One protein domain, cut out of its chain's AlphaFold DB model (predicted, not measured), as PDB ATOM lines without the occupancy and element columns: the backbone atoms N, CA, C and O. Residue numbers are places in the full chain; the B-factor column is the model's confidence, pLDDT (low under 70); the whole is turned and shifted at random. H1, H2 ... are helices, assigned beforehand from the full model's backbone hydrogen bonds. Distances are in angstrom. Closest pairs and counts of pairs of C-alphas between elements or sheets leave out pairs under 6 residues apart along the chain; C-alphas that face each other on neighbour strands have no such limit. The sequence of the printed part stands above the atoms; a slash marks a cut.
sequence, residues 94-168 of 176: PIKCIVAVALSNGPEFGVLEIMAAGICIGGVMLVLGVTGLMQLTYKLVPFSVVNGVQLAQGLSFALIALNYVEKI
ATOM      1  N   PRO A  94       8.333  25.471   7.266       56.72
ATOM      2  CA  PRO A  94       7.868  25.256   5.896       56.72
ATOM      3  C   PRO A  94       6.449  25.785   5.632       56.72
ATOM      4  O   PRO A  94       6.172  26.276   4.539       56.72
ATOM      5  N   ILE A  95       5.551  25.737   6.625       65.44
ATOM      6  CA  ILE A  95       4.156  26.175   6.466       65.44
ATOM      7  C   ILE A  95       4.066  27.689   6.271       65.44
ATOM      8  O   ILE A  95       3.273  28.157   5.457       65.44
ATOM      9  N   LYS A  96       4.916  28.459   6.968       71.75
ATOM     10  CA  LYS A  96       4.931  29.926   6.873       71.75
ATOM     11  C   LYS A  96       5.332  30.364   5.456       71.75
ATOM     12  O   LYS A  96       4.695  31.259   4.904       71.75
ATOM     13  N   CYS A  97       6.259  29.632   4.825       64.69
ATOM     14  CA  CYS A  97       6.649  29.833   3.426       64.69
ATOM     15  C   CYS A  97       5.509  29.617   2.448       64.69
ATOM     16  O   CYS A  97       5.290  30.443   1.565       64.69
ATOM     17  N   ILE A  98       4.790  28.509   2.603       68.56
ATOM     18  CA  ILE A  98       3.697  28.146   1.703       68.56
ATOM     19  C   ILE A  98       2.610  29.220   1.752       68.56
ATOM     20  O   ILE A  98       2.112  29.633   0.708       68.56
ATOM     21  N   VAL A  99       2.297  29.740   2.943       67.44
ATOM     22  CA  VAL A  99       1.311  30.815   3.082       67.44
ATOM     23  C   VAL A  99       1.822  32.143   2.514       67.44
ATOM     24  O   VAL A  99       1.067  32.835   1.837       67.44
ATOM     25  N   ALA A 100       3.098  32.485   2.715       67.00
ATOM     26  CA  ALA A 100       3.697  33.683   2.123       67.00
ATOM     27  C   ALA A 100       3.653  33.654   0.583       67.00
ATOM     28  O   ALA A 100       3.285  34.641  -0.052       67.00
ATOM     29  N   VAL A 101       3.972  32.504  -0.018       67.31
ATOM     30  CA  VAL A 101       3.900  32.285  -1.470       67.31
ATOM     31  C   VAL A 101       2.448  32.299  -1.959       67.31
ATOM     32  O   VAL A 101       2.155  32.891  -2.996       67.31
ATOM     33  N   ALA A 102       1.516  31.703  -1.213       66.25
ATOM     34  CA  ALA A 102       0.091  31.766  -1.542       66.25
ATOM     35  C   ALA A 102      -0.453  33.206  -1.499       66.25
ATOM     36  O   ALA A 102      -1.347  33.548  -2.272       66.25
ATOM     37  N   LEU A 103       0.105  34.052  -0.628       65.50
ATOM     38  CA  LEU A 103      -0.242  35.465  -0.524       65.50
ATOM     39  C   LEU A 103       0.354  36.299  -1.672       65.50
ATOM     40  O   LEU A 103      -0.290  37.237  -2.138       65.50
ATOM     41  N   SER A 104       1.553  35.957  -2.165       60.50
ATOM     42  CA  SER A 104       2.204  36.685  -3.265       60.50
ATOM     43  C   SER A 104       1.650  36.345  -4.651       60.50
ATOM     44  O   SER A 104       1.704  37.186  -5.541       60.50
ATOM     45  N   ASN A 105       1.124  35.130  -4.852       61.44
ATOM     46  CA  ASN A 105       0.624  34.661  -6.156       61.44
ATOM     47  C   ASN A 105      -0.831  35.070  -6.468       61.44
ATOM     48  O   ASN A 105      -1.428  34.563  -7.411       61.44
ATOM     49  N   GLY A 106      -1.396  36.022  -5.724       56.84
ATOM     50  CA  GLY A 106      -2.644  36.688  -6.095       56.84
ATOM     51  C   GLY A 106      -3.947  35.886  -5.881       56.84
ATOM     52  O   GLY A 106      -3.951  34.715  -5.482       56.84
ATOM     53  N   PRO A 107      -5.106  36.540  -6.085       52.47
ATOM     54  CA  PRO A 107      -6.428  36.054  -5.678       52.47
ATOM     55  C   PRO A 107      -7.110  35.134  -6.712       52.47
ATOM     56  O   PRO A 107      -8.328  35.029  -6.721       52.47
ATOM     57  N   GLU A 108      -6.365  34.446  -7.580       52.06
ATOM     58  CA  GLU A 108      -6.945  33.778  -8.764       52.06
ATOM     59  C   GLU A 108      -7.472  32.348  -8.530       52.06
ATOM     60  O   GLU A 108      -7.922  31.689  -9.460       52.06
ATOM     61  N   PHE A 109      -7.464  31.866  -7.286       53.75
ATOM     62  CA  PHE A 109      -7.826  30.482  -6.965       53.75
ATOM     63  C   PHE A 109      -9.006  30.441  -5.998       53.75
ATOM     64  O   PHE A 109      -8.933  30.997  -4.898       53.75
ATOM     65  N   GLY A 110     -10.090  29.787  -6.419       59.72
ATOM     66  CA  GLY A 110     -11.318  29.647  -5.641       59.72
ATOM     67  C   GLY A 110     -11.157  28.743  -4.412       59.72
ATOM     68  O   GLY A 110     -10.235  27.933  -4.318       59.72
ATOM     69  N   VAL A 111     -12.103  28.837  -3.473       61.19
ATOM     70  CA  VAL A 111     -12.126  28.065  -2.208       61.19
ATOM     71  C   VAL A 111     -11.966  26.552  -2.438       61.19
ATOM     72  O   VAL A 111     -11.289  25.871  -1.667       61.19
ATOM     73  N   LEU A 112     -12.546  26.029  -3.523       65.69
ATOM     74  CA  LEU A 112     -12.493  24.608  -3.873       65.69
ATOM     75  C   LEU A 112     -11.079  24.144  -4.263       65.69
ATOM     76  O   LEU A 112     -10.680  23.026  -3.947       65.69
ATOM     77  N   GLU A 113     -10.307  25.012  -4.910       65.56
ATOM     78  CA  GLU A 113      -8.957  24.713  -5.383       65.56
ATOM     79  C   GLU A 113      -7.947  24.732  -4.236       65.56
ATOM     80  O   GLU A 113      -7.088  23.857  -4.139       65.56
ATOM     81  N   ILE A 114      -8.130  25.652  -3.284       68.12
ATOM     82  CA  ILE A 114      -7.364  25.694  -2.031       68.12
ATOM     83  C   ILE A 114      -7.629  24.431  -1.201       68.12
ATOM     84  O   ILE A 114      -6.698  23.839  -0.651       68.12
ATOM     85  N   MET A 115      -8.885  23.980  -1.137       69.62
ATOM     86  CA  MET A 115      -9.253  22.752  -0.428       69.62
ATOM     87  C   MET A 115      -8.653  21.507  -1.096       69.62
ATOM     88  O   MET A 115      -8.103  20.647  -0.406       69.62
ATOM     89  N   ALA A 116      -8.696  21.428  -2.430       73.12
ATOM     90  CA  ALA A 116      -8.077  20.345  -3.190       73.12
ATOM     91  C   ALA A 116      -6.550  20.319  -3.011       73.12
ATOM     92  O   ALA A 116      -5.979  19.260  -2.750       73.12
ATOM     93  N   ALA A 117      -5.892  21.482  -3.062       70.62
ATOM     94  CA  ALA A 117      -4.461  21.609  -2.805       70.62
ATOM     95  C   ALA A 117      -4.097  21.169  -1.377       70.62
ATOM     96  O   ALA A 117      -3.132  20.427  -1.194       70.62
ATOM     97  N   GLY A 118      -4.893  21.559  -0.376       71.56
ATOM     98  CA  GLY A 118      -4.705  21.151   1.018       71.56
ATOM     99  C   GLY A 118      -4.836  19.641   1.232       71.56
ATOM    100  O   GLY A 118      -3.994  19.042   1.899       71.56
ATOM    101  N   ILE A 119      -5.842  19.004   0.620       77.06
ATOM    102  CA  ILE A 119      -6.040  17.547   0.689       77.06
ATOM    103  C   ILE A 119      -4.909  16.804  -0.031       77.06
ATOM    104  O   ILE A 119      -4.374  15.840   0.516       77.06
ATOM    105  N   CYS A 120      -4.501  17.260  -1.218       80.12
ATOM    106  CA  CYS A 120      -3.375  16.676  -1.948       80.12
ATOM    107  C   CYS A 120      -2.072  16.772  -1.149       80.12
ATOM    108  O   CYS A 120      -1.367  15.775  -1.010       80.12
ATOM    109  N   ILE A 121      -1.769  17.940  -0.574       78.88
ATOM    110  CA  ILE A 121      -0.588  18.136   0.274       78.88
ATOM    111  C   ILE A 121      -0.657  17.243   1.510       78.88
ATOM    112  O   ILE A 121       0.314  16.552   1.797       78.88
ATOM    113  N   GLY A 122      -1.800  17.192   2.201       74.50
ATOM    114  CA  GLY A 122      -1.998  16.311   3.352       74.50
ATOM    115  C   GLY A 122      -1.785  14.835   3.005       74.50
ATOM    116  O   GLY A 122      -1.087  14.130   3.729       74.50
ATOM    117  N   GLY A 123      -2.311  14.382   1.864       83.94
ATOM    118  CA  GLY A 123      -2.119  13.020   1.363       83.94
ATOM    119  C   GLY A 123      -0.657  12.707   1.044       83.94
ATOM    120  O   GLY A 123      -0.131  11.691   1.495       83.94
ATOM    121  N   VAL A 124       0.032  13.604   0.335       81.00
ATOM    122  CA  VAL A 124       1.464  13.464   0.031       81.00
ATOM    123  C   VAL A 124       2.286  13.417   1.322       81.00
ATOM    124  O   VAL A 124       3.139  12.547   1.479       81.00
ATOM    125  N   MET A 125       2.003  14.298   2.281       74.69
ATOM    126  CA  MET A 125       2.729  14.368   3.551       74.69
ATOM    127  C   MET A 125       2.476  13.141   4.433       74.69
ATOM    128  O   MET A 125       3.399  12.666   5.091       74.69
ATOM    129  N   LEU A 126       1.266  12.576   4.394       78.94
ATOM    130  CA  LEU A 126       0.935  11.316   5.059       78.94
ATOM    131  C   LEU A 126       1.712  10.146   4.447       78.94
ATOM    132  O   LEU A 126       2.299   9.352   5.180       78.94
ATOM    133  N   VAL A 127       1.790  10.068   3.117       82.25
ATOM    134  CA  VAL A 127       2.574   9.036   2.420       82.25
ATOM    135  C   VAL A 127       4.066   9.168   2.735       82.25
ATOM    136  O   VAL A 127       4.702   8.165   3.064       82.25
ATOM    137  N   LEU A 128       4.626  10.384   2.704       74.81
ATOM    138  CA  LEU A 128       6.026  10.633   3.078       74.81
ATOM    139  C   LEU A 128       6.305  10.328   4.558       74.81
ATOM    140  O   LEU A 128       7.382   9.831   4.891       74.81
ATOM    141  N   GLY A 129       5.343  10.610   5.439       74.44
ATOM    142  CA  GLY A 129       5.432  10.313   6.866       74.44
ATOM    143  C   GLY A 129       5.448   8.810   7.142       74.44
ATOM    144  O   GLY A 129       6.328   8.328   7.851       74.44
ATOM    145  N   VAL A 130       4.530   8.054   6.529       79.38
ATOM    146  CA  VAL A 130       4.437   6.591   6.686       79.38
ATOM    147  C   VAL A 130       5.637   5.872   6.062       79.38
ATOM    148  O   VAL A 130       6.100   4.870   6.601       79.38
ATOM    149  N   THR A 131       6.190   6.384   4.959       82.19
ATOM    150  CA  THR A 131       7.379   5.795   4.313       82.19
ATOM    151  C   THR A 131       8.699   6.098   5.032       82.19
ATOM    152  O   THR A 131       9.727   5.543   4.656       82.19
ATOM    153  N   GLY A 132       8.715   6.957   6.061       72.06
ATOM    154  CA  GLY A 132       9.932   7.281   6.821       72.06
ATOM    155  C   GLY A 132      10.988   8.066   6.028       72.06
ATOM    156  O   GLY A 132      12.097   8.293   6.517       72.06
ATOM    157  N   LEU A 133      10.644   8.538   4.822       69.06
ATOM    158  CA  LEU A 133      11.546   9.244   3.904       69.06
ATOM    159  C   LEU A 133      12.089  10.559   4.490       69.06
ATOM    160  O   LEU A 133      13.134  11.054   4.070       69.06
ATOM    161  N   MET A 134      11.416  11.084   5.514       66.75
ATOM    162  CA  MET A 134      11.805  12.292   6.238       66.75
ATOM    163  C   MET A 134      13.212  12.193   6.855       66.75
ATOM    164  O   MET A 134      13.930  13.190   6.901       66.75
ATOM    165  N   GLN A 135      13.658  10.994   7.255       65.56
ATOM    166  CA  GLN A 135      15.023  10.781   7.762       65.56
ATOM    167  C   GLN A 135      16.089  10.916   6.666       65.56
ATOM    168  O   GLN A 135      17.191  11.401   6.929       65.56
ATOM    169  N   LEU A 136      15.761  10.539   5.427       65.19
ATOM    170  CA  LEU A 136      16.657  10.684   4.281       65.19
ATOM    171  C   LEU A 136      16.815  12.163   3.908       65.19
ATOM    172  O   LEU A 136      17.931  12.640   3.710       65.19
ATOM    173  N   THR A 137      15.705  12.903   3.891       68.00
ATOM    174  CA  THR A 137      15.700  14.349   3.638       68.00
ATOM    175  C   THR A 137      16.472  15.112   4.712       68.00
ATOM    176  O   THR A 137      17.247  16.002   4.376       68.00
ATOM    177  N   TYR A 138      16.343  14.730   5.986       68.69
ATOM    178  CA  TYR A 138      17.087  15.362   7.079       68.69
ATOM    179  C   TYR A 138      18.609  15.213   6.926       68.69
ATOM    180  O   TYR A 138      19.362  16.124   7.250       68.69
ATOM    181  N   LYS A 139      19.075  14.082   6.380       71.06
ATOM    182  CA  LYS A 139      20.498  13.864   6.078       71.06
ATOM    183  C   LYS A 139      20.968  14.638   4.840       71.06
ATOM    184  O   LYS A 139      22.155  14.932   4.720       71.06
ATOM    185  N   LEU A 140      20.051  14.945   3.921       79.56
ATOM    186  CA  LEU A 140      20.345  15.626   2.662       79.56
ATOM    187  C   LEU A 140      20.361  17.157   2.794       79.56
ATOM    188  O   LEU A 140      21.052  17.821   2.028       79.56
ATOM    189  N   VAL A 141      19.604  17.719   3.742       79.25
ATOM    190  CA  VAL A 141      19.475  19.170   3.934       79.25
ATOM    191  C   VAL A 141      20.433  19.641   5.038       79.25
ATOM    192  O   VAL A 141      20.149  19.446   6.219       79.25
ATOM    193  N   PRO A 142      21.566  20.282   4.699       80.06
ATOM    194  CA  PRO A 142      22.478  20.817   5.701       80.06
ATOM    195  C   PRO A 142      21.874  22.040   6.405       80.06
ATOM    196  O   PRO A 142      21.098  22.798   5.818       80.06
ATOM    197  N   PHE A 143      22.314  22.305   7.638       78.38
ATOM    198  CA  PHE A 143      21.868  23.446   8.456       78.38
ATOM    199  C   PHE A 143      21.971  24.814   7.753       78.38
ATOM    200  O   PHE A 143      21.192  25.721   8.040       78.38
ATOM    201  N   SER A 144      22.891  24.963   6.795       83.25
ATOM    202  CA  SER A 144      23.032  26.186   5.993       83.25
ATOM    203  C   SER A 144      21.783  26.496   5.155       83.25
ATOM    204  O   SER A 144      21.381  27.656   5.066       83.25
ATOM    205  N   VAL A 145      21.111  25.473   4.615       82.38
ATOM    206  CA  VAL A 145      19.882  25.648   3.824       82.38
ATOM    207  C   VAL A 145      18.732  26.106   4.715       82.38
ATOM    208  O   VAL A 145      17.977  26.993   4.329       82.38
ATOM    209  N   VAL A 146      18.632  25.569   5.933       79.56
ATOM    210  CA  VAL A 146      17.576  25.937   6.892       79.56
ATOM    211  C   VAL A 146      17.663  27.421   7.260       79.56
ATOM    212  O   VAL A 146      16.667  28.140   7.183       79.56
ATOM    213  N   ASN A 147      18.869  27.908   7.565       82.81
ATOM    214  CA  ASN A 147      19.092  29.324   7.863       82.81
ATOM    215  C   ASN A 147      18.816  30.220   6.642       82.81
ATOM    216  O   ASN A 147      18.255  31.306   6.788       82.81
ATOM    217  N   GLY A 148      19.146  29.755   5.430       84.38
ATOM    218  CA  GLY A 148      18.815  30.453   4.185       84.38
ATOM    219  C   GLY A 148      17.307  30.579   3.951       84.38
ATOM    220  O   GLY A 148      16.829  31.658   3.605       84.38
ATOM    221  N   VAL A 149      16.538  29.516   4.209       82.12
ATOM    222  CA  VAL A 149      15.068  29.530   4.105       82.12
ATOM    223  C   VAL A 149      14.459  30.519   5.101       82.12
ATOM    224  O   VAL A 149      13.565  31.279   4.739       82.12
ATOM    225  N   GLN A 150      14.970  30.574   6.333       81.94
ATOM    226  CA  GLN A 150      14.494  31.525   7.339       81.94
ATOM    227  C   GLN A 150      14.767  32.989   6.945       81.94
ATOM    228  O   GLN A 150      13.899  33.843   7.138       81.94
ATOM    229  N   LEU A 151      15.929  33.278   6.348       86.31
ATOM    230  CA  LEU A 151      16.243  34.609   5.810       86.31
ATOM    231  C   LEU A 151      15.351  34.970   4.618       86.31
ATOM    232  O   LEU A 151      14.815  36.077   4.566       86.31
ATOM    233  N   ALA A 152      15.145  34.029   3.691       82.69
ATOM    234  CA  ALA A 152      14.272  34.224   2.538       82.69
ATOM    235  C   ALA A 152      12.835  34.552   2.972       82.69
ATOM    236  O   ALA A 152      12.223  35.457   2.418       82.69
ATOM    237  N   GLN A 153      12.328  33.889   4.014       78.75
ATOM    238  CA  GLN A 153      11.012  34.183   4.585       78.75
ATOM    239  C   GLN A 153      10.895  35.591   5.165       78.75
ATOM    240  O   GLN A 153       9.926  36.292   4.871       78.75
ATOM    241  N   GLY A 154      11.888  36.024   5.945       79.69
ATOM    242  CA  GLY A 154      11.926  37.394   6.460       79.69
ATOM    243  C   GLY A 154      11.917  38.430   5.332       79.69
ATOM    244  O   GLY A 154      11.162  39.401   5.385       79.69
ATOM    245  N   LEU A 155      12.694  38.186   4.270       85.38
ATOM    246  CA  LEU A 155      12.750  39.062   3.100       85.38
ATOM    247  C   LEU A 155      11.430  39.072   2.313       85.38
ATOM    248  O   LEU A 155      10.961  40.141   1.929       85.38
ATOM    249  N   SER A 156      10.795  37.915   2.106       78.44
ATOM    250  CA  SER A 156       9.495  37.826   1.432       78.44
ATOM    251  C   SER A 156       8.417  38.631   2.158       78.44
ATOM    252  O   SER A 156       7.663  39.351   1.506       78.44
ATOM    253  N   PHE A 157       8.366  38.589   3.494       77.06
ATOM    254  CA  PHE A 157       7.432  39.430   4.250       77.06
ATOM    255  C   PHE A 157       7.760  40.917   4.158       77.06
ATOM    256  O   PHE A 157       6.840  41.720   3.999       77.06
ATOM    257  N   ALA A 158       9.039  41.293   4.189       83.38
ATOM    258  CA  ALA A 158       9.443  42.682   3.998       83.38
ATOM    259  C   ALA A 158       9.020  43.217   2.617       83.38
ATOM    260  O   ALA A 158       8.492  44.322   2.522       83.38
ATOM    261  N   LEU A 159       9.182  42.420   1.555       81.62
ATOM    262  CA  LEU A 159       8.762  42.788   0.199       81.62
ATOM    263  C   LEU A 159       7.239  42.910   0.074       81.62
ATOM    264  O   LEU A 159       6.756  43.854  -0.549       81.62
ATOM    265  N   ILE A 160       6.473  41.993   0.673       77.25
ATOM    266  CA  ILE A 160       5.004  42.084   0.701       77.25
ATOM    267  C   ILE A 160       4.568  43.358   1.436       77.25
ATOM    268  O   ILE A 160       3.728  44.100   0.929       77.25
ATOM    269  N   ALA A 161       5.168  43.647   2.593       77.25
ATOM    270  CA  ALA A 161       4.882  44.858   3.355       77.25
ATOM    271  C   ALA A 161       5.222  46.131   2.561       77.25
ATOM    272  O   ALA A 161       4.427  47.069   2.549       77.25
ATOM    273  N   LEU A 162       6.352  46.151   1.847       82.75
ATOM    274  CA  LEU A 162       6.754  47.282   1.013       82.75
ATOM    275  C   LEU A 162       5.765  47.531  -0.135       82.75
ATOM    276  O   LEU A 162       5.293  48.654  -0.295       82.75
ATOM    277  N   ASN A 163       5.385  46.483  -0.874       78.81
ATOM    278  CA  ASN A 163       4.369  46.574  -1.931       78.81
ATOM    279  C   ASN A 163       3.017  47.059  -1.381       78.81
ATOM    280  O   ASN A 163       2.295  47.809  -2.041       78.81
ATOM    281  N   TYR A 164       2.662  46.644  -0.164       74.31
ATOM    282  CA  TYR A 164       1.435  47.085   0.490       74.31
ATOM    283  C   TYR A 164       1.480  48.577   0.856       74.31
ATOM    284  O   TYR A 164       0.523  49.301   0.584       74.31
ATOM    285  N   VAL A 165       2.600  49.063   1.400       80.50
ATOM    286  CA  VAL A 165       2.807  50.491   1.704       80.50
ATOM    287  C   VAL A 165       2.792  51.338   0.430       80.50
ATOM    288  O   VAL A 165       2.133  52.376   0.403       80.50
ATOM    289  N   GLU A 166       3.435  50.884  -0.647       77.94
ATOM    290  CA  GLU A 166       3.394  51.567  -1.945       77.94
ATOM    291  C   GLU A 166       1.960  51.664  -2.490       77.94
ATOM    292  O   GLU A 166       1.534  52.714  -2.969       77.94
ATOM    293  N   LYS A 167       1.164  50.597  -2.346       67.81
ATOM    294  CA  LYS A 167      -0.250  50.592  -2.746       67.81
ATOM    295  C   LYS A 167      -1.097  51.576  -1.931       67.81
ATOM    296  O   LYS A 167      -2.004  52.181  -2.495       67.81
ATOM    297  N   ILE A 168      -0.794  51.765  -0.644       64.88
ATOM    298  CA  ILE A 168      -1.444  52.771   0.219       64.88
ATOM    299  C   ILE A 168      -1.010  54.196  -0.162       64.88
ATOM    300  O   ILE A 168      -1.776  55.143  -0.004       64.88
TER     301      ILE A 168
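This is residues 94 to 168 of the 176 residues of the protein "Molybdate transporter" of Trema orientale (UniProt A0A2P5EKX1). What shape do these atoms make? They make a flat, open frame: the long helices H2 and H4 run opposite ways along its two sides, and short H3 lies at the turn between them. H1 lies inside the frame beside part of H4, leaving a gap to H2. What is it built of? The printed part has 75 residues with four named helices, H1 H2 H3 H4 in chain order, no named strand, and the class all helix. It is loose, with a radius of gyration of the C-alphas of 15.8 A and spans of 48 by 36 by 11 A.

Where are the first two helices? H1 holds residues 94 to 104, 15.7 A long, from C-alpha 94 at (7.868, 25.256, 5.896). H2 holds residues 111 to 130, 28.5 A long, from C-alpha 111 at (-12.126, 28.065, -2.208). Where are the last two? H3 holds residues 134 to 140, 9.8 A long. H4 holds residues 143 to 168, 38.4 A long, to C-alpha 168 at (-1.444, 52.771, 0.219).

Which helices touch? H1 touches H4, whose residues 153 to 160 alone take part; the closest C-alphas, of Cys 97 and Gln 153, are 6.3 A apart. They run the same way at a shallow tilt of 27 degrees. How does H2 stand to the others? H2 and H3 are close but not clearly touching, about perpendicular at 82 degrees, with the closest C-alphas, of Leu 128 and Met 134, 6.8 A apart. H2 is apart from H1 and from H4. What do the backbones show? In H1, H2, H3 and H4, every O i to N i+4 pair is within hydrogen-bond range.

How far does it reach? The two farthest C-alphas, of Thr 131 and Ile 168, are 48.0 A apart. Are there cuts or long links? The printed part has no cut; the links H2 to H3 and H3 to H4 are tight and H1 to H2 is short. Where is confidence low? In this model, residues 94 to 95, 97 to 115, 133 to 138 and 167 to 168 have pLDDT under 70.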